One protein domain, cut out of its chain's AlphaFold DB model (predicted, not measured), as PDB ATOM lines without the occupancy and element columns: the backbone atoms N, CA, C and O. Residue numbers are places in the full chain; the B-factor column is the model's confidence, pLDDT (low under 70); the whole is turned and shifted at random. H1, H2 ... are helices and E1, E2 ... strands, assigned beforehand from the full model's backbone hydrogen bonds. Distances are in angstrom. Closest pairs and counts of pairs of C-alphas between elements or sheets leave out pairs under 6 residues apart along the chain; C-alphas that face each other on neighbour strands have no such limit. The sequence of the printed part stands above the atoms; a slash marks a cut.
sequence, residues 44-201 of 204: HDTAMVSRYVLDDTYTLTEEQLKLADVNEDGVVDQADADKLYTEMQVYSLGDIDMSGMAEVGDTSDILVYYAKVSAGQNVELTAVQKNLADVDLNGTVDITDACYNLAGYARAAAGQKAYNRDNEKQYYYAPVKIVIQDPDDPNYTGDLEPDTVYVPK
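This is residues 44 to 201 of the 204 residues of the protein "Dockerin domain-containing protein" of Ruminococcus sp. CAG:254 (UniProt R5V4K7). Two small lobes of helices make the body, each built on two helices running opposite ways, H1 and H3 in the first and H4 and H6 in the second; H2 lies crosswise near H1, and H5 lies between the first residues of H1 and the pair H4 and H6. Beyond the helices, the two short strands E1 and E2 and the long loop of residues 182 to 195 between them form an arm that makes much of the longest span. The printed part has 158 residues, with six named helices and then two named strands, in the order H1 H2 H3 H4 H5 H6 E1 E2; the sheet E1 E2 is parallel. The class is mostly helix, though under half of the residues are in named elements. The whole is compact, with a radius of gyration of the C-alphas of 17.1 A, and spans 55 by 38 by 33 A.

H1, residues 44 to 54, begins with C-alpha 44 at (171.250, 219.366, 134.765) and is 15.1 A long. H2 is residues 62 to 68, 9.8 A, and H3 is residues 78 to 88, 14.5 A. H4, residues 104 to 118, is 21.2 A long and begins with C-alpha 104 at (172.121, 205.537, 123.581). H5 is residues 127 to 133, 9.8 A, and H6 is residues 143 to 157, 21.1 A. E1 is residues 177 to 181, 12.0 A. E2, residues 196 to 200, is 12.7 A long and ends with C-alpha 200 at (193.071, 217.713, 110.737).

H1 and H3 touch at a shallow tilt of 14 degrees, opposite ways; their closest C-alphas, those of Thr 46 and Ala 81, are 5.3 A apart. H2 is close to H1 but not clearly touching, about perpendicular at 73 degrees, with the C-alphas of Val 49 and Ala 68 closest at 6.4 A. H5 is close to H1 but not clearly touching; the closest C-alphas are those of His 44 and Leu 132, 5.7 A. H4 and H6 touch at a shallow tilt of 5 degrees, opposite ways, closest at the C-alphas of Thr 107 and Ala 146, 5.0 A. H5 is also close but not clearly touching to H4, with the C-alphas of Ile 110 and Ala 133 closest at 6.5 A, and to H6, with those of Ala 133 and Asp 145 closest at 6.6 A. H1 and H4 are apart, as are H3 and H4. E1 and E2 are parallel neighbours at 26 degrees, with N 197 and O 177 at 2.8 A and N 179 and O 197 at 2.9 A, within hydrogen-bond range. In each of the six helices every O i to N i+4 pair is within hydrogen-bond range.

The two C-alphas farthest apart, those of Glu 72 and Asp 184, are 55.2 A apart. The printed part has no cut. The links H3 to H4, H6 to E1 and E1 to E2 are long. The mean pLDDT of the printed part is 87.6; residues 164 to 166, 174 to 181 and 192 to 200 are under 70.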
ATOM      1  N   HIS A  44     170.745 218.070 135.210       97.50
ATOM      2  CA  HIS A  44     171.250 219.366 134.765       97.50
ATOM      3  C   HIS A  44     171.496 220.305 135.957       97.50
ATOM      4  O   HIS A  44     172.592 220.849 136.069       97.50
ATOM      5  N   ASP A  45     170.597 220.365 136.945       98.56
ATOM      6  CA  ASP A  45     170.839 221.111 138.192       98.56
ATOM      7  C   ASP A  45     172.076 220.605 138.933       98.56
ATOM      8  O   ASP A  45     172.950 221.368 139.349       98.56
ATOM      9  N   THR A  46     172.185 219.279 139.037       97.31
ATOM     10  CA  THR A  46     173.351 218.616 139.628       97.31
ATOM     11  C   THR A  46     174.638 219.018 138.903       97.31
ATOM     12  O   THR A  46     175.663 219.298 139.532       97.31
ATOM     13  N   ALA A  47     174.594 219.054 137.572       95.44
ATOM     14  CA  ALA A  47     175.705 219.434 136.717       95.44
ATOM     15  C   ALA A  47     176.093 220.907 136.916       95.44
ATOM     16  O   ALA A  47     177.285 221.197 137.037       95.44
ATOM     17  N   MET A  48     175.119 221.814 137.039       97.25
ATOM     18  CA  MET A  48     175.347 223.231 137.337       97.25
ATOM     19  C   MET A  48     176.050 223.430 138.682       97.25
ATOM     20  O   MET A  48     177.048 224.152 138.745       97.25
ATOM     21  N   VAL A  49     175.586 222.763 139.746       98.00
ATOM     22  CA  VAL A  49     176.229 222.837 141.071       98.00
ATOM     23  C   VAL A  49     177.625 222.219 141.030       98.00
ATOM     24  O   VAL A  49     178.587 222.827 141.491       98.00
ATOM     25  N   SER A  50     177.776 221.047 140.409       95.44
ATOM     26  CA  SER A  50     179.077 220.390 140.254       95.44
ATOM     27  C   SER A  50     180.080 221.267 139.497       95.44
ATOM     28  O   SER A  50     181.239 221.358 139.902       95.44
ATOM     29  N   ARG A  51     179.652 221.946 138.427       93.75
ATOM     30  CA  ARG A  51     180.510 222.860 137.669       93.75
ATOM     31  C   ARG A  51     180.845 224.111 138.466       93.75
ATOM     32  O   ARG A  51     182.009 224.475 138.501       93.75
ATOM     33  N   TYR A  52     179.879 224.710 139.156       95.25
ATOM     34  CA  TYR A  52     180.125 225.845 140.050       95.25
ATOM     35  C   TYR A  52     181.195 225.539 141.110       95.25
ATOM     36  O   TYR A  52     182.059 226.368 141.377       95.25
ATOM     37  N   VAL A  53     181.175 224.330 141.680       94.88
ATOM     38  CA  VAL A  53     182.142 223.901 142.705       94.88
ATOM     39  C   VAL A  53     183.543 223.643 142.130       94.88
ATOM     40  O   VAL A  53     184.535 223.789 142.845       94.88
ATOM     41  N   LEU A  54     183.647 223.222 140.865       90.50
ATOM     42  CA  LEU A  54     184.895 222.728 140.264       90.50
ATOM     43  C   LEU A  54     185.544 223.690 139.253       90.50
ATOM     44  O   LEU A  54     186.734 223.555 138.967       90.50
ATOM     45  N   ASP A  55     184.782 224.631 138.701       88.50
ATOM     46  CA  ASP A  55     185.199 225.595 137.683       88.50
ATOM     47  C   ASP A  55     184.953 227.022 138.190       88.50
ATOM     48  O   ASP A  55     183.848 227.549 138.088       88.50
ATOM     49  N   ASP A  56     186.016 227.679 138.670       88.81
ATOM     50  CA  ASP A  56     185.986 229.057 139.190       88.81
ATOM     51  C   ASP A  56     185.474 230.099 138.170       88.81
ATOM     52  O   ASP A  56     185.217 231.253 138.526       88.81
ATOM     53  N   THR A  57     185.374 229.740 136.883       89.31
ATOM     54  CA  THR A  57     184.845 230.624 135.835       89.31
ATOM     55  C   THR A  57     183.334 230.498 135.645       89.31
ATOM     56  O   THR A  57     182.729 231.373 135.019       89.31
ATOM     57  N   TYR A  58     182.717 229.454 136.200       91.69
ATOM     58  CA  TYR A  58     181.283 229.210 136.139       91.69
ATOM     59  C   TYR A  58     180.588 229.800 137.370       91.69
ATOM     60  O   TYR A  58     180.931 229.498 138.509       91.69
ATOM     61  N   THR A  59     179.594 230.659 137.152       95.50
ATOM     62  CA  THR A  59     178.925 231.396 138.233       95.50
ATOM     63  C   THR A  59     177.425 231.157 138.232       95.50
ATOM     64  O   THR A  59     176.794 231.245 137.181       95.50
ATOM     65  N   LEU A  60     176.856 230.972 139.422       97.19
ATOM     66  CA  LEU A  60     175.414 230.935 139.655       97.19
ATOM     67  C   LEU A  60     174.906 232.297 140.146       97.19
ATOM     68  O   LEU A  60     175.628 233.047 140.807       97.19
ATOM     69  N   THR A  61     173.656 232.626 139.826       97.38
ATOM     70  CA  THR A  61     172.990 233.820 140.372       97.38
ATOM     71  C   THR A  61     172.667 233.653 141.862       97.38
ATOM     72  O   THR A  61     172.647 232.544 142.388       97.38
ATOM     73  N   GLU A  62     172.363 234.750 142.566       97.06
ATOM     74  CA  GLU A  62     171.993 234.693 143.993       97.06
ATOM     75  C   GLU A  62     170.765 233.817 144.270       97.06
ATOM     76  O   GLU A  62     170.656 233.221 145.339       97.06
ATOM     77  N   GLU A  63     169.817 233.770 143.338       96.25
ATOM     78  CA  GLU A  63     168.628 232.935 143.466       96.25
ATOM     79  C   GLU A  63     168.982 231.459 143.254       96.25
ATOM     80  O   GLU A  63     168.623 230.625 144.078       96.25
ATOM     81  N   GLN A  64     169.806 231.157 142.250       98.25
ATOM     82  CA  GLN A  64     170.319 229.807 142.002       98.25
ATOM     83  C   GLN A  64     171.166 229.274 143.158       98.25
ATOM     84  O   GLN A  64     171.029 228.112 143.512       98.25
ATOM     85  N   LEU A  65     171.986 230.114 143.797       98.44
ATOM     86  CA  LEU A  65     172.763 229.716 144.977       98.44
ATOM     87  C   LEU A  65     171.864 229.294 146.147       98.44
ATOM     88  O   LEU A  65     172.204 228.362 146.866       98.44
ATOM     89  N   LYS A  66     170.700 229.936 146.326       97.44
ATOM     90  CA  LYS A  66     169.727 229.532 147.358       97.44
ATOM     91  C   LYS A  66     169.062 228.199 147.035       97.44
ATOM     92  O   LYS A  66     168.727 227.465 147.954       97.44
ATOM     93  N   LEU A  67     168.829 227.918 145.754       98.44
ATOM     94  CA  LEU A  67     168.259 226.646 145.310       98.44
ATOM     95  C   LEU A  67     169.311 225.526 145.336       98.44
ATOM     96  O   LEU A  67     168.958 224.381 145.590       98.44
ATOM     97  N   ALA A  68     170.585 225.860 145.121       98.50
ATOM     98  CA  ALA A  68     171.705 224.926 145.090       98.50
ATOM     99  C   ALA A  68     172.153 224.438 146.476       98.50
ATOM    100  O   ALA A  68     172.637 223.317 146.564       98.50
ATOM    101  N   ASP A  69     171.992 225.234 147.539       98.62
ATOM    102  CA  ASP A  69     172.277 224.842 148.933       98.62
ATOM    103  C   ASP A  69     171.199 223.869 149.452       98.62
ATOM    104  O   ASP A  69     170.336 224.200 150.269       98.62
ATOM    105  N   VAL A  70     171.190 222.654 148.903       98.44
ATOM    106  CA  VAL A  70     170.166 221.638 149.177       98.44
ATOM    107  C   VAL A  70     170.335 220.982 150.544       98.44
ATOM    108  O   VAL A  70     169.429 220.283 151.021       98.44
ATOM    109  N   ASN A  71     171.505 221.127 151.165       97.81
ATOM    110  CA  ASN A  71     171.760 220.660 152.520       97.81
ATOM    111  C   ASN A  71     171.438 221.721 153.600       97.81
ATOM    112  O   ASN A  71     171.294 221.345 154.766       97.81
ATOM    113  N   GLU A  72     171.206 222.973 153.186       97.50
ATOM    114  CA  GLU A  72     170.828 224.131 154.004       97.50
ATOM    115  C   GLU A  72     171.878 224.524 155.065       97.50
ATOM    116  O   GLU A  72     171.529 225.003 156.154       97.50
ATOM    117  N   ASP A  73     173.170 224.324 154.787       98.19
ATOM    118  CA  ASP A  73     174.266 224.709 155.687       98.19
ATOM    119  C   ASP A  73     174.814 226.127 155.435       98.19
ATOM    120  O   ASP A  73     175.597 226.652 156.242       98.19
ATOM    121  N   GLY A  74     174.323 226.792 154.385       97.62
ATOM    122  CA  GLY A  74     174.672 228.153 154.006       97.62
ATOM    123  C   GLY A  74     175.854 228.260 153.043       97.62
ATOM    124  O   GLY A  74     176.288 229.387 152.769       97.62
ATOM    125  N   VAL A  75     176.396 227.144 152.548       97.94
ATOM    126  CA  VAL A  75     177.493 227.095 151.576       97.94
ATOM    127  C   VAL A  75     177.140 226.114 150.463       97.94
ATOM    128  O   VAL A  75     176.823 224.972 150.726       97.94
ATOM    129  N   VAL A  76     177.269 226.547 149.206       98.50
ATOM    130  CA  VAL A  76     177.121 225.642 148.058       98.50
ATOM    131  C   VAL A  76     178.445 224.921 147.816       98.50
ATOM    132  O   VAL A  76     179.419 225.553 147.389       98.50
ATOM    133  N   ASP A  77     178.494 223.618 148.087       98.00
ATOM    134  CA  ASP A  77     179.689 222.793 147.915       98.00
ATOM    135  C   ASP A  77     179.413 221.396 147.315       98.00
ATOM    136  O   ASP A  77     178.358 221.103 146.747       98.00
ATOM    137  N   GLN A  78     180.417 220.514 147.346       97.00
ATOM    138  CA  GLN A  78     180.307 219.177 146.763       97.00
ATOM    139  C   GLN A  78     179.249 218.298 147.457       97.00
ATOM    140  O   GLN A  78     178.729 217.377 146.825       97.00
ATOM    141  N   ALA A  79     178.935 218.545 148.732       97.88
ATOM    142  CA  ALA A  79     177.891 217.819 149.445       97.88
ATOM    143  C   ALA A  79     176.507 218.109 148.848       97.88
ATOM    144  O   ALA A  79     175.679 217.197 148.777       97.88
ATOM    145  N   ASP A  80     176.283 219.325 148.347       98.62
ATOM    146  CA  ASP A  80     175.051 219.687 147.648       98.62
ATOM    147  C   ASP A  80     174.925 218.976 146.309       98.62
ATOM    148  O   ASP A  80     173.904 218.342 146.035       98.62
ATOM    149  N   ALA A  81     175.991 218.999 145.505       97.31
ATOM    150  CA  ALA A  81     176.030 218.274 144.238       97.31
ATOM    151  C   ALA A  81     175.820 216.762 144.446       97.31
ATOM    152  O   ALA A  81     175.077 216.122 143.703       97.31
ATOM    153  N   ASP A  82     176.438 216.181 145.478       96.81
ATOM    154  CA  ASP A  82     176.262 214.768 145.819       96.81
ATOM    155  C   ASP A  82     174.813 214.461 146.227       96.81
ATOM    156  O   ASP A  82     174.240 213.482 145.744       96.81
ATOM    157  N   LYS A  83     174.201 215.299 147.073       97.75
ATOM    158  CA  LYS A  83     172.813 215.122 147.523       97.75
ATOM    159  C   LYS A  83     171.823 215.256 146.366       97.75
ATOM    160  O   LYS A  83     170.937 214.410 146.236       97.75
ATOM    161  N   LEU A  84     172.008 216.251 145.497       97.56
ATOM    162  CA  LEU A  84     171.236 216.403 144.263       97.56
ATOM    163  C   LEU A  84     171.296 215.127 143.416       97.56
ATOM    164  O   LEU A  84     170.257 214.549 143.086       97.56
ATOM    165  N   TYR A  85     172.512 214.634 143.165       95.56
ATOM    166  CA  TYR A  85     172.750 213.457 142.337       95.56
ATOM    167  C   TYR A  85     172.130 212.174 142.911       95.56
ATOM    168  O   TYR A  85     171.566 211.366 142.170       95.56
ATOM    169  N   THR A  86     172.269 211.933 144.218       94.56
ATOM    170  CA  THR A  86     171.872 210.645 144.813       94.56
ATOM    171  C   THR A  86     170.450 210.609 145.352       94.56
ATOM    172  O   THR A  86     169.899 209.515 145.480       94.56
ATOM    173  N   GLU A  87     169.871 211.758 145.710       96.94
ATOM    174  CA  GLU A  87     168.609 211.805 146.459       96.94
ATOM    175  C   GLU A  87     167.491 212.595 145.770       96.94
ATOM    176  O   GLU A  87     166.326 212.335 146.079       96.94
ATOM    177  N   MET A  88     167.800 213.542 144.875       97.00
ATOM    178  CA  MET A  88     166.805 214.529 144.422       97.00
ATOM    179  C   MET A  88     166.514 214.506 142.921       97.00
ATOM    180  O   MET A  88     165.356 214.700 142.552       97.00
ATOM    181  N   GLN A  89     167.515 214.274 142.064       95.56
ATOM    182  CA  GLN A  89     167.306 214.309 140.614       95.56
ATOM    183  C   GLN A  89     166.300 213.243 140.156       95.56
ATOM    184  O   GLN A  89     166.389 212.069 140.526       95.56
ATOM    185  N   VAL A  90     165.344 213.657 139.325       96.19
ATOM    186  CA  VAL A  90     164.318 212.764 138.769       96.19
ATOM    187  C   VAL A  90     164.796 212.110 137.472       96.19
ATOM    188  O   VAL A  90     164.573 210.918 137.271       96.19
ATOM    189  N   TYR A  91     165.489 212.877 136.629       96.88
ATOM    190  CA  TYR A  91     166.085 212.424 135.370       96.88
ATOM    191  C   TYR A  91     167.580 212.705 135.383       96.88
ATOM    192  O   TYR A  91     168.014 213.745 135.880       96.88
ATOM    193  N   SER A  92     168.371 211.773 134.861       94.69
ATOM    194  CA  SER A  92     169.828 211.928 134.802       94.69
ATOM    195  C   SER A  92     170.221 212.884 133.681       94.69
ATOM    196  O   SER A  92     169.565 212.914 132.649       94.69
ATOM    197  N   LEU A  93     171.334 213.610 133.829       95.31
ATOM    198  CA  LEU A  93     171.861 214.439 132.742       95.31
ATOM    199  C   LEU A  93     172.024 213.596 131.470       95.31
ATOM    200  O   LEU A  93     172.707 212.565 131.497       95.31
ATOM    201  N   GLY A  94     171.421 214.043 130.370       94.81
ATOM    202  CA  GLY A  94     171.431 213.323 129.109       94.81
ATOM    203  C   GLY A  94     170.244 212.399 128.838       94.81
ATOM    204  O   GLY A  94     170.248 211.783 127.781       94.81
ATOM    205  N   ASP A  95     169.277 212.283 129.750       96.38
ATOM    206  CA  ASP A  95     168.016 211.528 129.609       96.38
ATOM    207  C   ASP A  95     166.934 212.417 128.961       96.38
ATOM    208  O   ASP A  95     166.037 212.938 129.624       96.38
ATOM    209  N   ILE A  96     167.072 212.698 127.664       95.94
ATOM    210  CA  ILE A  96     166.214 213.654 126.939       95.94
ATOM    211  C   ILE A  96     164.790 213.121 126.733       95.94
ATOM    212  O   ILE A  96     163.837 213.904 126.601       95.94
ATOM    213  N   ASP A  97     164.623 211.799 126.683       95.50
ATOM    214  CA  ASP A  97     163.306 211.180 126.569       95.50
ATOM    215  C   ASP A  97     162.574 211.081 127.919       95.50
ATOM    216  O   ASP A  97     161.367 210.810 127.941       95.50
ATOM    217  N   MET A  98     163.266 211.421 129.018       96.25
ATOM    218  CA  MET A  98     162.764 211.416 130.392       96.25
ATOM    219  C   MET A  98     162.239 210.032 130.796       96.25
ATOM    220  O   MET A  98     161.199 209.897 131.454       96.25
ATOM    221  N   SER A  99     162.938 208.979 130.379       94.94
ATOM    222  CA  SER A  99     162.633 207.593 130.742       94.94
ATOM    223  C   SER A  99     163.111 207.227 132.151       94.94
ATOM    224  O   SER A  99     162.666 206.217 132.712       94.94
ATOM    225  N   GLY A 100     163.978 208.051 132.744       90.94
ATOM    226  CA  GLY A 100     164.669 207.801 134.009       90.94
ATOM    227  C   GLY A 100     166.058 207.184 133.824       90.94
ATOM    228  O   GLY A 100     166.719 206.877 134.819       90.94
ATOM    229  N   MET A 101     166.496 206.958 132.583       88.38
ATOM    230  CA  MET A 101     167.771 206.331 132.245       88.38
ATOM    231  C   MET A 101     168.400 207.062 131.058       88.38
ATOM    232  O   MET A 101     167.839 207.061 129.977       88.38
ATOM    233  N   ALA A 102     169.607 207.610 131.229       89.75
ATOM    234  CA  ALA A 102     170.373 208.141 130.101       89.75
ATOM    235  C   ALA A 102     170.976 206.983 129.281       89.75
ATOM    236  O   ALA A 102     171.910 206.299 129.724       89.75
ATOM    237  N   GLU A 103     170.443 206.755 128.085       92.12
ATOM    238  CA  GLU A 103     170.787 205.655 127.191       92.12
ATOM    239  C   GLU A 103     171.259 206.148 125.810       92.12
ATOM    240  O   GLU A 103     171.221 207.321 125.450       92.12
ATOM    241  N   VAL A 104     171.716 205.219 124.966       93.44
ATOM    242  CA  VAL A 104     172.121 205.537 123.581       93.44
ATOM    243  C   VAL A 104     170.954 206.039 122.710       93.44
ATOM    244  O   VAL A 104     171.172 206.634 121.649       93.44
ATOM    245  N   GLY A 105     169.713 205.774 123.135       96.06
ATOM    246  CA  GLY A 105     168.509 206.331 122.522       96.06
ATOM    247  C   GLY A 105     168.506 207.854 122.607       96.06
ATOM    248  O   GLY A 105     168.382 208.511 121.575       96.06
ATOM    249  N   ASP A 106     168.805 208.397 123.787       96.38
ATOM    250  CA  ASP A 106     168.852 209.837 124.035       96.38
ATOM    251  C   ASP A 106     169.897 210.546 123.179       96.38
ATOM    252  O   ASP A 106     169.616 211.567 122.550       96.38
ATOM    253  N   THR A 107     171.089 209.951 123.048       94.25
ATOM    254  CA  THR A 107     172.120 210.427 122.112       94.25
ATOM    255  C   THR A 107     171.550 210.598 120.699       94.25
ATOM    256  O   THR A 107     171.827 211.584 120.006       94.25
ATOM    257  N   SER A 108     170.781 209.608 120.239       96.00
ATOM    258  CA  SER A 108     170.198 209.623 118.897       96.00
ATOM    259  C   SER A 108     169.145 210.721 118.769       96.00
ATOM    260  O   SER A 108     169.079 211.375 117.727       96.00
ATOM    261  N   ASP A 109     168.371 210.969 119.823       96.88
ATOM    262  CA  ASP A 109     167.364 212.027 119.859       96.88
ATOM    263  C   ASP A 109     167.985 213.429 119.844       96.88
ATOM    264  O   ASP A 109     167.536 214.270 119.056       96.88
ATOM    265  N   ILE A 110     169.076 213.661 120.586       96.31
ATOM    266  CA  ILE A 110     169.858 214.912 120.525       96.31
ATOM    267  C   ILE A 110     170.370 215.145 119.095       96.31
ATOM    268  O   ILE A 110     170.178 216.218 118.514       96.31
ATOM    269  N   LEU A 111     170.953 214.115 118.469       95.81
ATOM    270  CA  LEU A 111     171.462 214.200 117.097       95.81
ATOM    271  C   LEU A 111     170.349 214.505 116.082       95.81
ATOM    272  O   LEU A 111     170.526 215.325 115.175       95.81
ATOM    273  N   VAL A 112     169.196 213.845 116.214       96.12
ATOM    274  CA  VAL A 112     168.034 214.062 115.343       96.12
ATOM    275  C   VAL A 112     167.466 215.465 115.531       96.12
ATOM    276  O   VAL A 112     167.113 216.105 114.535       96.12
ATOM    277  N   TYR A 113     167.379 215.952 116.770       96.69
ATOM    278  CA  TYR A 113     166.973 217.322 117.073       96.69
ATOM    279  C   TYR A 113     167.897 218.327 116.377       96.69
ATOM    280  O   TYR A 113     167.426 219.110 115.542       96.69
ATOM    281  N   TYR A 114     169.208 218.231 116.616       95.06
ATOM    282  CA  TYR A 114     170.209 219.103 116.000       95.06
ATOM    283  C   TYR A 114     170.128 219.086 114.466       95.06
ATOM    284  O   TYR A 114     170.132 220.141 113.822       95.06
ATOM    285  N   ALA A 115     169.994 217.904 113.855       96.38
ATOM    286  CA  ALA A 115     169.891 217.766 112.404       96.38
ATOM    287  C   ALA A 115     168.636 218.448 111.834       96.38
ATOM    288  O   ALA A 115     168.698 219.087 110.779       96.38
ATOM    289  N   LYS A 116     167.491 218.341 112.521       96.44
ATOM    290  CA  LYS A 116     166.237 218.986 112.106       96.44
ATOM    291  C   LYS A 116     166.327 220.508 112.208       96.44
ATOM    292  O   LYS A 116     165.979 221.181 111.236       96.44
ATOM    293  N   VAL A 117     166.840 221.035 113.320       94.44
ATOM    294  CA  VAL A 117     167.059 222.480 113.511       94.44
ATOM    295  C   VAL A 117     168.037 223.019 112.462       94.44
ATOM    296  O   VAL A 117     167.741 224.009 111.794       94.44
ATOM    297  N   SER A 118     169.146 222.314 112.216       93.69
ATOM    298  CA  SER A 118     170.141 222.676 111.193       93.69
ATOM    299  C   SER A 118     169.580 222.644 109.767       93.69
ATOM    300  O   SER A 118     170.007 223.411 108.905       93.69
ATOM    301  N   ALA A 119     168.587 221.789 109.507       97.00
ATOM    302  CA  ALA A 119     167.847 221.750 108.247       97.00
ATOM    303  C   ALA A 119     166.759 222.841 108.139       97.00
ATOM    304  O   ALA A 119     166.009 222.860 107.159       97.00
ATOM    305  N   GLY A 120     166.642 223.731 109.129       96.12
ATOM    306  CA  GLY A 120     165.634 224.790 109.181       96.12
ATOM    307  C   GLY A 120     164.224 224.289 109.505       96.12
ATOM    308  O   GLY A 120     163.249 224.990 109.231       96.12
ATOM    309  N   GLN A 121     164.089 223.075 110.045       96.94
ATOM    310  CA  GLN A 121     162.802 222.571 110.514       96.94
ATOM    311  C   GLN A 121     162.480 223.147 111.891       96.94
ATOM    312  O   GLN A 121     163.355 223.287 112.741       96.94
ATOM    313  N   ASN A 122     161.200 223.435 112.122       91.88
ATOM    314  CA  ASN A 122     160.719 223.917 113.409       91.88
ATOM    315  C   ASN A 122     160.396 222.730 114.328       91.88
ATOM    316  O   ASN A 122     159.307 222.157 114.239       91.88
ATOM    317  N   VAL A 123     161.361 222.343 115.158       93.25
ATOM    318  CA  VAL A 123     161.206 221.331 116.209       93.25
ATOM    319  C   VAL A 123     161.627 221.954 117.527       93.25
ATOM    320  O   VAL A 123     162.706 222.528 117.617       93.25
ATOM    321  N   GLU A 124     160.774 221.829 118.538       91.00
ATOM    322  CA  GLU A 124     160.992 222.410 119.858       91.00
ATOM    323  C   GLU A 124     161.017 221.314 120.917       91.00
ATOM    324  O   GLU A 124     160.133 220.457 120.964       91.00
ATOM    325  N   LEU A 125     162.043 221.378 121.758       94.88
ATOM    326  CA  LEU A 125     162.155 220.638 123.009       94.88
ATOM    327  C   LEU A 125     161.551 221.478 124.143       94.88
ATOM    328  O   LEU A 125     161.539 222.713 124.063       94.88
ATOM    329  N   THR A 126     161.067 220.829 125.202       96.56
ATOM    330  CA  THR A 126     160.713 221.539 126.446       96.56
ATOM    331  C   THR A 126     161.966 222.131 127.107       96.56
ATOM    332  O   THR A 126     163.080 221.780 126.728       96.56
ATOM    333  N   ALA A 127     161.802 223.026 128.090       96.62
ATOM    334  CA  ALA A 127     162.937 223.561 128.856       96.62
ATOM    335  C   ALA A 127     163.754 222.427 129.504       96.62
ATOM    336  O   ALA A 127     164.929 222.288 129.187       96.62
ATOM    337  N   VAL A 128     163.074 221.527 130.222       97.56
ATOM    338  CA  VAL A 128     163.652 220.304 130.807       97.56
ATOM    339  C   VAL A 128     164.426 219.473 129.790       97.56
ATOM    340  O   VAL A 128     165.560 219.080 130.030       97.56
ATOM    341  N   GLN A 129     163.856 219.229 128.607       98.00
ATOM    342  CA  GLN A 129     164.547 218.450 127.579       98.00
ATOM    343  C   GLN A 129     165.763 219.177 127.000       98.00
ATOM    344  O   GLN A 129     166.739 218.523 126.649       98.00
ATOM    345  N   LYS A 130     165.719 220.510 126.877       97.19
ATOM    346  CA  LYS A 130     166.881 221.299 126.438       97.19
ATOM    347  C   LYS A 130     167.995 221.232 127.475       97.19
ATOM    348  O   LYS A 130     169.121 220.954 127.092       97.19
ATOM    349  N   ASN A 131     167.663 221.404 128.750       97.50
ATOM    350  CA  ASN A 131     168.607 221.337 129.862       97.50
ATOM    351  C   ASN A 131     169.225 219.935 129.992       97.50
ATOM    352  O   ASN A 131     170.437 219.784 130.059       97.50
ATOM    353  N   LEU A 132     168.416 218.873 129.910       97.44
ATOM    354  CA  LEU A 132     168.921 217.494 129.908       97.44
ATOM    355  C   LEU A 132     169.804 217.183 128.693       97.44
ATOM    356  O   LEU A 132     170.701 216.348 128.804       97.44
ATOM    357  N   ALA A 133     169.554 217.828 127.552       96.50
ATOM    358  CA  ALA A 133     170.344 217.667 126.338       96.50
ATOM    359  C   ALA A 133     171.617 218.527 126.306       96.50
ATOM    360  O   ALA A 133     172.553 218.121 125.632       96.50
ATOM    361  N   ASP A 134     171.665 219.664 127.005       95.44
ATOM    362  CA  ASP A 134     172.838 220.545 127.147       95.44
ATOM    363  C   ASP A 134     173.807 219.963 128.186       95.44
ATOM    364  O   ASP A 134     173.901 220.381 129.342       95.44
ATOM    365  N   VAL A 135     174.490 218.895 127.790       91.94
ATOM    366  CA  VAL A 135     175.261 218.063 128.712       91.94
ATOM    367  C   VAL A 135     176.625 218.669 129.066       91.94
ATOM    368  O   VAL A 135     177.250 218.236 130.043       91.94
ATOM    369  N   ASP A 136     177.087 219.665 128.302       89.50
ATOM    370  CA  ASP A 136     178.296 220.451 128.586       89.50
ATOM    371  C   ASP A 136     178.027 221.830 129.223       89.50
ATOM    372  O   ASP A 136     178.981 222.539 129.582       89.50
ATOM    373  N   LEU A 137     176.753 222.168 129.455       91.44
ATOM    374  CA  LEU A 137     176.291 223.392 130.113       91.44
ATOM    375  C   LEU A 137     176.734 224.662 129.371       91.44
ATOM    376  O   LEU A 137     177.193 225.629 130.000       91.44
ATOM    377  N   ASN A 138     176.687 224.654 128.039       90.06
ATOM    378  CA  ASN A 138     177.052 225.806 127.211       90.06
ATOM    379  C   ASN A 138     175.838 226.670 126.802       90.06
ATOM    380  O   ASN A 138     176.013 227.752 126.229       90.06
ATOM    381  N   GLY A 139     174.621 226.230 127.134       91.44
ATOM    382  CA  GLY A 139     173.352 226.892 126.838       91.44
ATOM    383  C   GLY A 139     172.798 226.599 125.441       91.44
ATOM    384  O   GLY A 139     171.814 227.223 125.030       91.44
ATOM    385  N   THR A 140     173.422 225.702 124.675       91.81
ATOM    386  CA  THR A 140     173.037 225.362 123.304       91.81
ATOM    387  C   THR A 140     173.077 223.859 123.079       91.81
ATOM    388  O   THR A 140     174.102 223.232 123.275       91.81
ATOM    389  N   VAL A 141     171.969 223.298 122.587       94.19
ATOM    390  CA  VAL A 141     171.897 221.875 122.233       94.19
ATOM    391  C   VAL A 141     172.409 221.674 120.808       94.19
ATOM    392  O   VAL A 141     171.733 222.052 119.839       94.19
ATOM    393  N   ASP A 142     173.586 221.072 120.664       91.81
ATOM    394  CA  ASP A 142     174.216 220.818 119.374       91.81
ATOM    395  C   ASP A 142     174.848 219.417 119.229       91.81
ATOM    396  O   ASP A 142     174.535 218.460 119.939       91.81
ATOM    397  N   ILE A 143     175.664 219.235 118.186       89.56
ATOM    398  CA  ILE A 143     176.313 217.950 117.894       89.56
ATOM    399  C   ILE A 143     177.295 217.518 118.990       89.56
ATOM    400  O   ILE A 143     177.563 216.325 119.152       89.56
ATOM    401  N   THR A 144     177.850 218.480 119.717       88.75
ATOM    402  CA  THR A 144     178.834 218.280 120.773       88.75
ATOM    403  C   THR A 144     178.183 217.572 121.956       88.75
ATOM    404  O   THR A 144     178.740 216.590 122.451       88.75
ATOM    405  N   ASP A 145     176.954 217.952 122.302       92.25
ATOM    406  CA  ASP A 145     176.164 217.281 123.332       92.25
ATOM    407  C   ASP A 145     175.913 215.814 123.018       92.25
ATOM    408  O   ASP A 145     176.136 214.938 123.855       92.25
ATOM    409  N   ALA A 146     175.521 215.517 121.775       92.25
ATOM    410  CA  ALA A 146     175.342 214.138 121.336       92.25
ATOM    411  C   ALA A 146     176.654 213.343 121.465       92.25
ATOM    412  O   ALA A 146     176.648 212.190 121.899       92.25
ATOM    413  N   CYS A 147     177.797 213.950 121.130       89.69
ATOM    414  CA  CYS A 147     179.100 213.303 121.283       89.69
ATOM    415  C   CYS A 147     179.432 213.005 122.754       89.69
ATOM    416  O   CYS A 147     179.920 211.914 123.061       89.69
ATOM    417  N   TYR A 148     179.166 213.945 123.660       88.31
ATOM    418  CA  TYR A 148     179.425 213.769 125.089       88.31
ATOM    419  C   TYR A 148     178.490 212.766 125.740       88.31
ATOM    420  O   TYR A 148     178.957 211.877 126.454       88.31
ATOM    421  N   ASN A 149     177.201 212.841 125.423       91.19
ATOM    422  CA  ASN A 149     176.204 211.887 125.878       91.19
ATOM    423  C   ASN A 149     176.579 210.454 125.452       91.19
ATOM    424  O   ASN A 149     176.625 209.546 126.286       91.19
ATOM    425  N   LEU A 150     176.999 210.270 124.192       90.88
ATOM    426  CA  LEU A 150     177.476 208.980 123.685       90.88
ATOM    427  C   LEU A 150     178.718 208.479 124.426       90.88
ATOM    428  O   LEU A 150     178.822 207.291 124.744       90.88
ATOM    429  N   ALA A 151     179.680 209.369 124.684       85.19
ATOM    430  CA  ALA A 151     180.893 209.028 125.420       85.19
ATOM    431  C   ALA A 151     180.564 208.582 126.855       85.19
ATOM    432  O   ALA A 151     181.103 207.575 127.323       85.19
ATOM    433  N   GLY A 152     179.639 209.276 127.522       83.44
ATOM    434  CA  GLY A 152     179.124 208.902 128.838       83.44
ATOM    435  C   GLY A 152     178.478 207.535 128.858       83.44
ATOM    436  O   GLY A 152     178.861 206.679 129.659       83.44
ATOM    437  N   TYR A 153     177.557 207.305 127.925       86.50
ATOM    438  CA  TYR A 153     176.907 206.013 127.751       86.50
ATOM    439  C   TYR A 153     177.929 204.889 127.528       86.50
ATOM    440  O   TYR A 153     177.877 203.859 128.200       86.50
ATOM    441  N   ALA A 154     178.901 205.081 126.630       85.50
ATOM    442  CA  ALA A 154     179.917 204.070 126.335       85.50
ATOM    443  C   ALA A 154     180.755 203.709 127.574       85.50
ATOM    444  O   ALA A 154     181.068 202.534 127.795       85.50
ATOM    445  N   ARG A 155     181.082 204.700 128.413       82.44
ATOM    446  CA  ARG A 155     181.772 204.488 129.695       82.44
ATOM    447  C   ARG A 155     180.892 203.721 130.679       82.44
ATOM    448  O   ARG A 155     181.345 202.718 131.229       82.44
ATOM    449  N   ALA A 156     179.636 204.133 130.846       82.31
ATOM    450  CA  ALA A 156     178.671 203.453 131.708       82.31
ATOM    451  C   ALA A 156     178.473 201.983 131.303       82.31
ATOM    452  O   ALA A 156     178.559 201.086 132.142       82.31
ATOM    453  N   ALA A 157     178.322 201.716 130.003       82.56
ATOM    454  CA  ALA A 157     178.211 200.369 129.447       82.56
ATOM    455  C   ALA A 157     179.470 199.510 129.686       82.56
ATOM    456  O   ALA A 157     179.375 198.289 129.812       82.56
ATOM    457  N   ALA A 158     180.646 200.135 129.798       80.69
ATOM    458  CA  ALA A 158     181.901 199.482 130.170       80.69
ATOM    459  C   ALA A 158     182.090 199.318 131.695       80.69
ATOM    460  O   ALA A 158     183.153 198.874 132.137       80.69
ATOM    461  N   GLY A 159     181.089 199.675 132.510       78.75
ATOM    462  CA  GLY A 159     181.163 199.638 133.974       78.75
ATOM    463  C   GLY A 159     181.989 200.775 134.581       78.75
ATOM    464  O   GLY A 159     182.428 200.675 135.727       78.75
ATOM    465  N   GLN A 160     182.237 201.839 133.817       78.38
ATOM    466  CA  GLN A 160     182.924 203.047 134.264       78.38
ATOM    467  C   GLN A 160     181.909 204.147 134.591       78.38
ATOM    468  O   GLN A 160     180.753 204.093 134.187       78.38
ATOM    469  N   LYS A 161     182.336 205.177 135.326       74.75
ATOM    470  CA  LYS A 161     181.512 206.375 135.523       74.75
ATOM    471  C   LYS A 161     181.348 207.120 134.194       74.75
ATOM    472  O   LYS A 161     182.320 207.253 133.445       74.75
ATOM    473  N   ALA A 162     180.129 207.589 133.928       74.56
ATOM    474  CA  ALA A 162     179.783 208.319 132.707       74.56
ATOM    475  C   ALA A 162     180.568 209.637 132.580       74.56
ATOM    476  O   ALA A 162     181.025 209.983 131.496       74.56
ATOM    477  N   TYR A 163     180.790 210.319 133.704       74.56
ATOM    478  CA  TYR A 163     181.494 211.598 133.775       74.56
ATOM    479  C   TYR A 163     183.024 211.436 133.831       74.56
ATOM    480  O   TYR A 163     183.547 210.315 133.805       74.56
ATOM    481  N   ASN A 164     183.740 212.567 133.875       68.88
ATOM    482  CA  ASN A 164     185.202 212.669 133.786       68.88
ATOM    483  C   ASN A 164     185.947 211.615 134.629       68.88
ATOM    484  O   ASN A 164     185.584 211.303 135.759       68.88
ATOM    485  N   ARG A 165     187.011 211.040 134.051       60.97
ATOM    486  CA  ARG A 165     187.814 209.987 134.686       60.97
ATOM    487  C   ARG A 165     188.653 210.508 135.851       60.97
ATOM    488  O   ARG A 165     188.914 209.744 136.776       60.97
ATOM    489  N   ASP A 166     189.079 211.763 135.783       65.88
ATOM    490  CA  ASP A 166     190.064 212.318 136.710       65.88
ATOM    491  C   ASP A 166     189.426 212.861 137.995       65.88
ATOM    492  O   ASP A 166     190.102 212.985 139.016       65.88
ATOM    493  N   ASN A 167     188.117 213.135 137.968       74.31
ATOM    494  CA  ASN A 167     187.359 213.578 139.129       74.31
ATOM    495  C   ASN A 167     186.039 212.801 139.250       74.31
ATOM    496  O   ASN A 167     185.063 213.089 138.562       74.31
ATOM    497  N   GLU A 168     185.999 211.846 140.182       73.88
ATOM    498  CA  GLU A 168     184.829 210.992 140.451       73.88
ATOM    499  C   GLU A 168     183.595 211.758 140.962       73.88
ATOM    500  O   GLU A 168     182.515 211.175 141.067       73.88
ATOM    501  N   LYS A 169     183.762 213.040 141.298       81.19
ATOM    502  CA  LYS A 169     182.736 213.940 141.833       81.19
ATOM    503  C   LYS A 169     182.234 214.975 140.820       81.19
ATOM    504  O   LYS A 169     181.434 215.840 141.164       81.19
ATOM    505  N   GLN A 170     182.685 214.873 139.570       87.44
ATOM    506  CA  GLN A 170     182.176 215.670 138.460       87.44
ATOM    507  C   GLN A 170     180.876 215.053 137.918       87.44
ATOM    508  O   GLN A 170     180.873 213.879 137.554       87.44
ATOM    509  N   TYR A 171     179.803 215.841 137.818       88.62
ATOM    510  CA  TYR A 171     178.483 215.392 137.332       88.62
ATOM    511  C   TYR A 171     178.035 216.054 136.018       88.62
ATOM    512  O   TYR A 171     176.884 215.928 135.619       88.62
ATOM    513  N   TYR A 172     178.947 216.735 135.329       84.62
ATOM    514  CA  TYR A 172     178.737 217.318 134.001       84.62
ATOM    515  C   TYR A 172     179.739 216.741 133.004       84.62
ATOM    516  O   TYR A 172     180.803 216.238 133.396       84.62
ATOM    517  N   TYR A 173     179.436 216.821 131.712       79.12
ATOM    518  CA  TYR A 173     180.393 216.423 130.691       79.12
ATOM    519  C   TYR A 173     181.368 217.571 130.462       79.12
ATOM    520  O   TYR A 173     181.001 218.649 130.011       79.12
ATOM    521  N   ALA A 174     182.633 217.355 130.825       65.44
ATOM    522  CA  ALA A 174     183.668 218.299 130.435       65.44
ATOM    523  C   ALA A 174     183.869 218.182 128.922       65.44
ATOM    524  O   ALA A 174     183.924 217.054 128.413       65.44
ATOM    525  N   PRO A 175     184.005 219.309 128.208       56.25
ATOM    526  CA  PRO A 175     184.164 219.257 126.782       56.25
ATOM    527  C   PRO A 175     185.411 218.455 126.408       56.25
ATOM    528  O   PRO A 175     186.513 218.747 126.875       56.25
ATOM    529  N   VAL A 176     185.243 217.438 125.558       52.69
ATOM    530  CA  VAL A 176     186.361 216.782 124.873       52.69
ATOM    531  C   VAL A 176     187.076 217.890 124.127       52.69
ATOM    532  O   VAL A 176     186.504 218.551 123.259       52.69
ATOM    533  N   LYS A 177     188.328 218.137 124.493       53.94
ATOM    534  CA  LYS A 177     189.107 219.222 123.908       53.94
ATOM    535  C   LYS A 177     189.220 218.946 122.407       53.94
ATOM    536  O   LYS A 177     189.820 217.954 122.006       53.94
ATOM    537  N   ILE A 178     188.624 219.778 121.553       52.66
ATOM    538  CA  ILE A 178     188.793 219.638 120.103       52.66
ATOM    539  C   ILE A 178     189.993 220.479 119.690       52.66
ATOM    540  O   ILE A 178     189.960 221.707 119.750       52.66
ATOM    541  N   VAL A 179     191.069 219.822 119.267       61.06
ATOM    542  CA  VAL A 179     192.278 220.498 118.790       61.06
ATOM    543  C   VAL A 179     192.359 220.337 117.283       61.06
ATOM    544  O   VAL A 179     192.512 219.228 116.767       61.06
ATOM    545  N   ILE A 180     192.294 221.459 116.564       66.12
ATOM    546  CA  ILE A 180     192.599 221.467 115.136       66.12
ATOM    547  C   ILE A 180     194.113 221.332 114.988       66.12
ATOM    548  O   ILE A 180     194.863 222.231 115.368       66.12
ATOM    549  N   GLN A 181     194.562 220.210 114.438       67.88
ATOM    550  CA  GLN A 181     195.968 219.979 114.139       67.88
ATOM    551  C   GLN A 181     196.272 220.395 112.704       67.88
ATOM    552  O   GLN A 181     195.667 219.899 111.750       67.88
ATOM    553  N   ASP A 182     197.242 221.292 112.556       75.69
ATOM    554  CA  ASP A 182     197.896 221.574 111.285       75.69
ATOM    555  C   ASP A 182     199.246 220.842 111.280       75.69
ATOM    556  O   ASP A 182     200.130 221.213 112.052       75.69
ATOM    557  N   PRO A 183     199.430 219.798 110.451       73.25
ATOM    558  CA  PRO A 183     200.716 219.110 110.331       73.25
ATOM    559  C   PRO A 183     201.854 220.036 109.879       73.25
ATOM    560  O   PRO A 183     203.020 219.685 110.046       73.25
ATOM    561  N   ASP A 184     201.518 221.192 109.294       81.12
ATOM    562  CA  ASP A 184     202.471 222.214 108.866       81.12
ATOM    563  C   ASP A 184     202.790 223.236 109.997       81.12
ATOM    564  O   ASP A 184     203.613 224.132 109.789       81.12
ATOM    565  N   ASP A 185     202.175 223.133 111.191       77.25
ATOM    566  CA  ASP A 185     202.481 223.993 112.351       77.25
ATOM    567  C   ASP A 185     203.861 223.640 112.943       77.25
ATOM    568  O   ASP A 185     204.104 222.481 113.294       77.25
ATOM    569  N   PRO A 186     204.780 224.612 113.117       77.12
ATOM    570  CA  PRO A 186     206.098 224.364 113.706       77.12
ATOM    571  C   PRO A 186     206.063 223.848 115.157       77.12
ATOM    572  O   PRO A 186     207.081 223.348 115.633       77.12
ATOM    573  N   ASN A 187     204.929 223.959 115.855       77.12
ATOM    574  CA  ASN A 187     204.713 223.427 117.202       77.12
ATOM    575  C   ASN A 187     203.958 222.085 117.210       77.12
ATOM    576  O   ASN A 187     203.609 221.595 118.285       77.12
ATOM    577  N   TYR A 188     203.684 221.481 116.048       76.19
ATOM    578  CA  TYR A 188     203.049 220.168 115.970       76.19
ATOM    579  C   TYR A 188     203.979 219.083 116.531       76.19
ATOM    580  O   TYR A 188     205.005 218.754 115.936       76.19
ATOM    581  N   THR A 189     203.622 218.512 117.684       76.19
ATOM    582  CA  THR A 189     204.416 217.449 118.325       76.19
ATOM    583  C   THR A 189     203.999 216.045 117.888       76.19
ATOM    584  O   THR A 189     204.778 215.108 118.027       76.19
ATOM    585  N   GLY A 190     202.787 215.885 117.343       71.44
ATOM    586  CA  GLY A 190     202.191 214.579 117.033       71.44
ATOM    587  C   GLY A 190     201.699 213.803 118.259       71.44
ATOM    588  O   GLY A 190     201.090 212.746 118.100       71.44
ATOM    589  N   ASP A 191     201.919 214.332 119.462       72.12
ATOM    590  CA  ASP A 191     201.437 213.732 120.700       72.12
ATOM    591  C   ASP A 191     199.932 213.976 120.842       72.12
ATOM    592  O   ASP A 191     199.446 215.101 120.692       72.12
ATOM    593  N   LEU A 192     199.195 212.901 121.118       66.69
ATOM    594  CA  LEU A 192     197.761 212.955 121.364       66.69
ATOM    595  C   LEU A 192     197.521 212.908 122.873       66.69
ATOM    596  O   LEU A 192     197.846 211.923 123.539       66.69
ATOM    597  N   GLU A 193     196.960 213.984 123.406       63.22
ATOM    598  CA  GLU A 193     196.407 214.050 124.747       63.22
ATOM    599  C   GLU A 193     195.195 213.107 124.827       63.22
ATOM    600  O   GLU A 193     194.390 213.034 123.887       63.22
ATOM    601  N   PRO A 194     195.049 212.364 125.935       52.00
ATOM    602  CA  PRO A 194     193.810 211.652 126.212       52.00
ATOM    603  C   PRO A 194     192.640 212.646 126.265       52.00
ATOM    604  O   PRO A 194     192.827 213.822 126.572       52.00
ATOM    605  N   ASP A 195     191.439 212.180 125.921       54.31
ATOM    606  CA  ASP A 195     190.204 212.980 125.967       54.31
ATOM    607  C   ASP A 195     190.251 214.273 125.119       54.31
ATOM    608  O   ASP A 195     189.540 215.246 125.370       54.31
ATOM    609  N   THR A 196     191.081 214.258 124.067       55.72
ATOM    610  CA  THR A 196     191.191 215.311 123.054       55.72
ATOM    611  C   THR A 196     190.862 214.735 121.677       55.72
ATOM    612  O   THR A 196     191.473 213.765 121.224       55.72
ATOM    613  N   VAL A 197     189.887 215.326 120.987       59.19
ATOM    614  CA  VAL A 197     189.559 214.978 119.600       59.19
ATOM    615  C   VAL A 197     190.390 215.851 118.677       59.19
ATOM    616  O   VAL A 197     190.281 217.075 118.653       59.19
ATOM    617  N   TYR A 198     191.234 215.199 117.892       65.50
ATOM    618  CA  TYR A 198     192.124 215.865 116.961       65.50
ATOM    619  C   TYR A 198     191.505 215.918 115.572       65.50
ATOM    620  O   TYR A 198     191.233 214.884 114.961       65.50
ATOM    621  N   VAL A 199     191.290 217.133 115.070       67.12
ATOM    622  CA  VAL A 199     190.708 217.361 113.744       67.12
ATOM    623  C   VAL A 199     191.803 217.877 112.814       67.12
ATOM    624  O   VAL A 199     192.404 218.910 113.105       67.12
ATOM    625  N   PRO A 200     192.098 217.203 111.691       66.94
ATOM    626  CA  PRO A 200     193.071 217.713 110.737       66.94
ATOM    627  C   PRO A 200     192.541 218.990 110.080       66.94
ATOM    628  O   PRO A 200     191.397 219.043 109.623       66.94
ATOM    629  N   LYS A 201     193.386 220.018 109.993       72.81
ATOM    630  CA  LYS A 201     193.059 221.255 109.285       72.81
ATOM    631  C   LYS A 201     192.817 220.956 107.804       72.81
ATOM    632  O   LYS A 201     193.731 220.582 107.069       72.81
TER     633      LYS A 201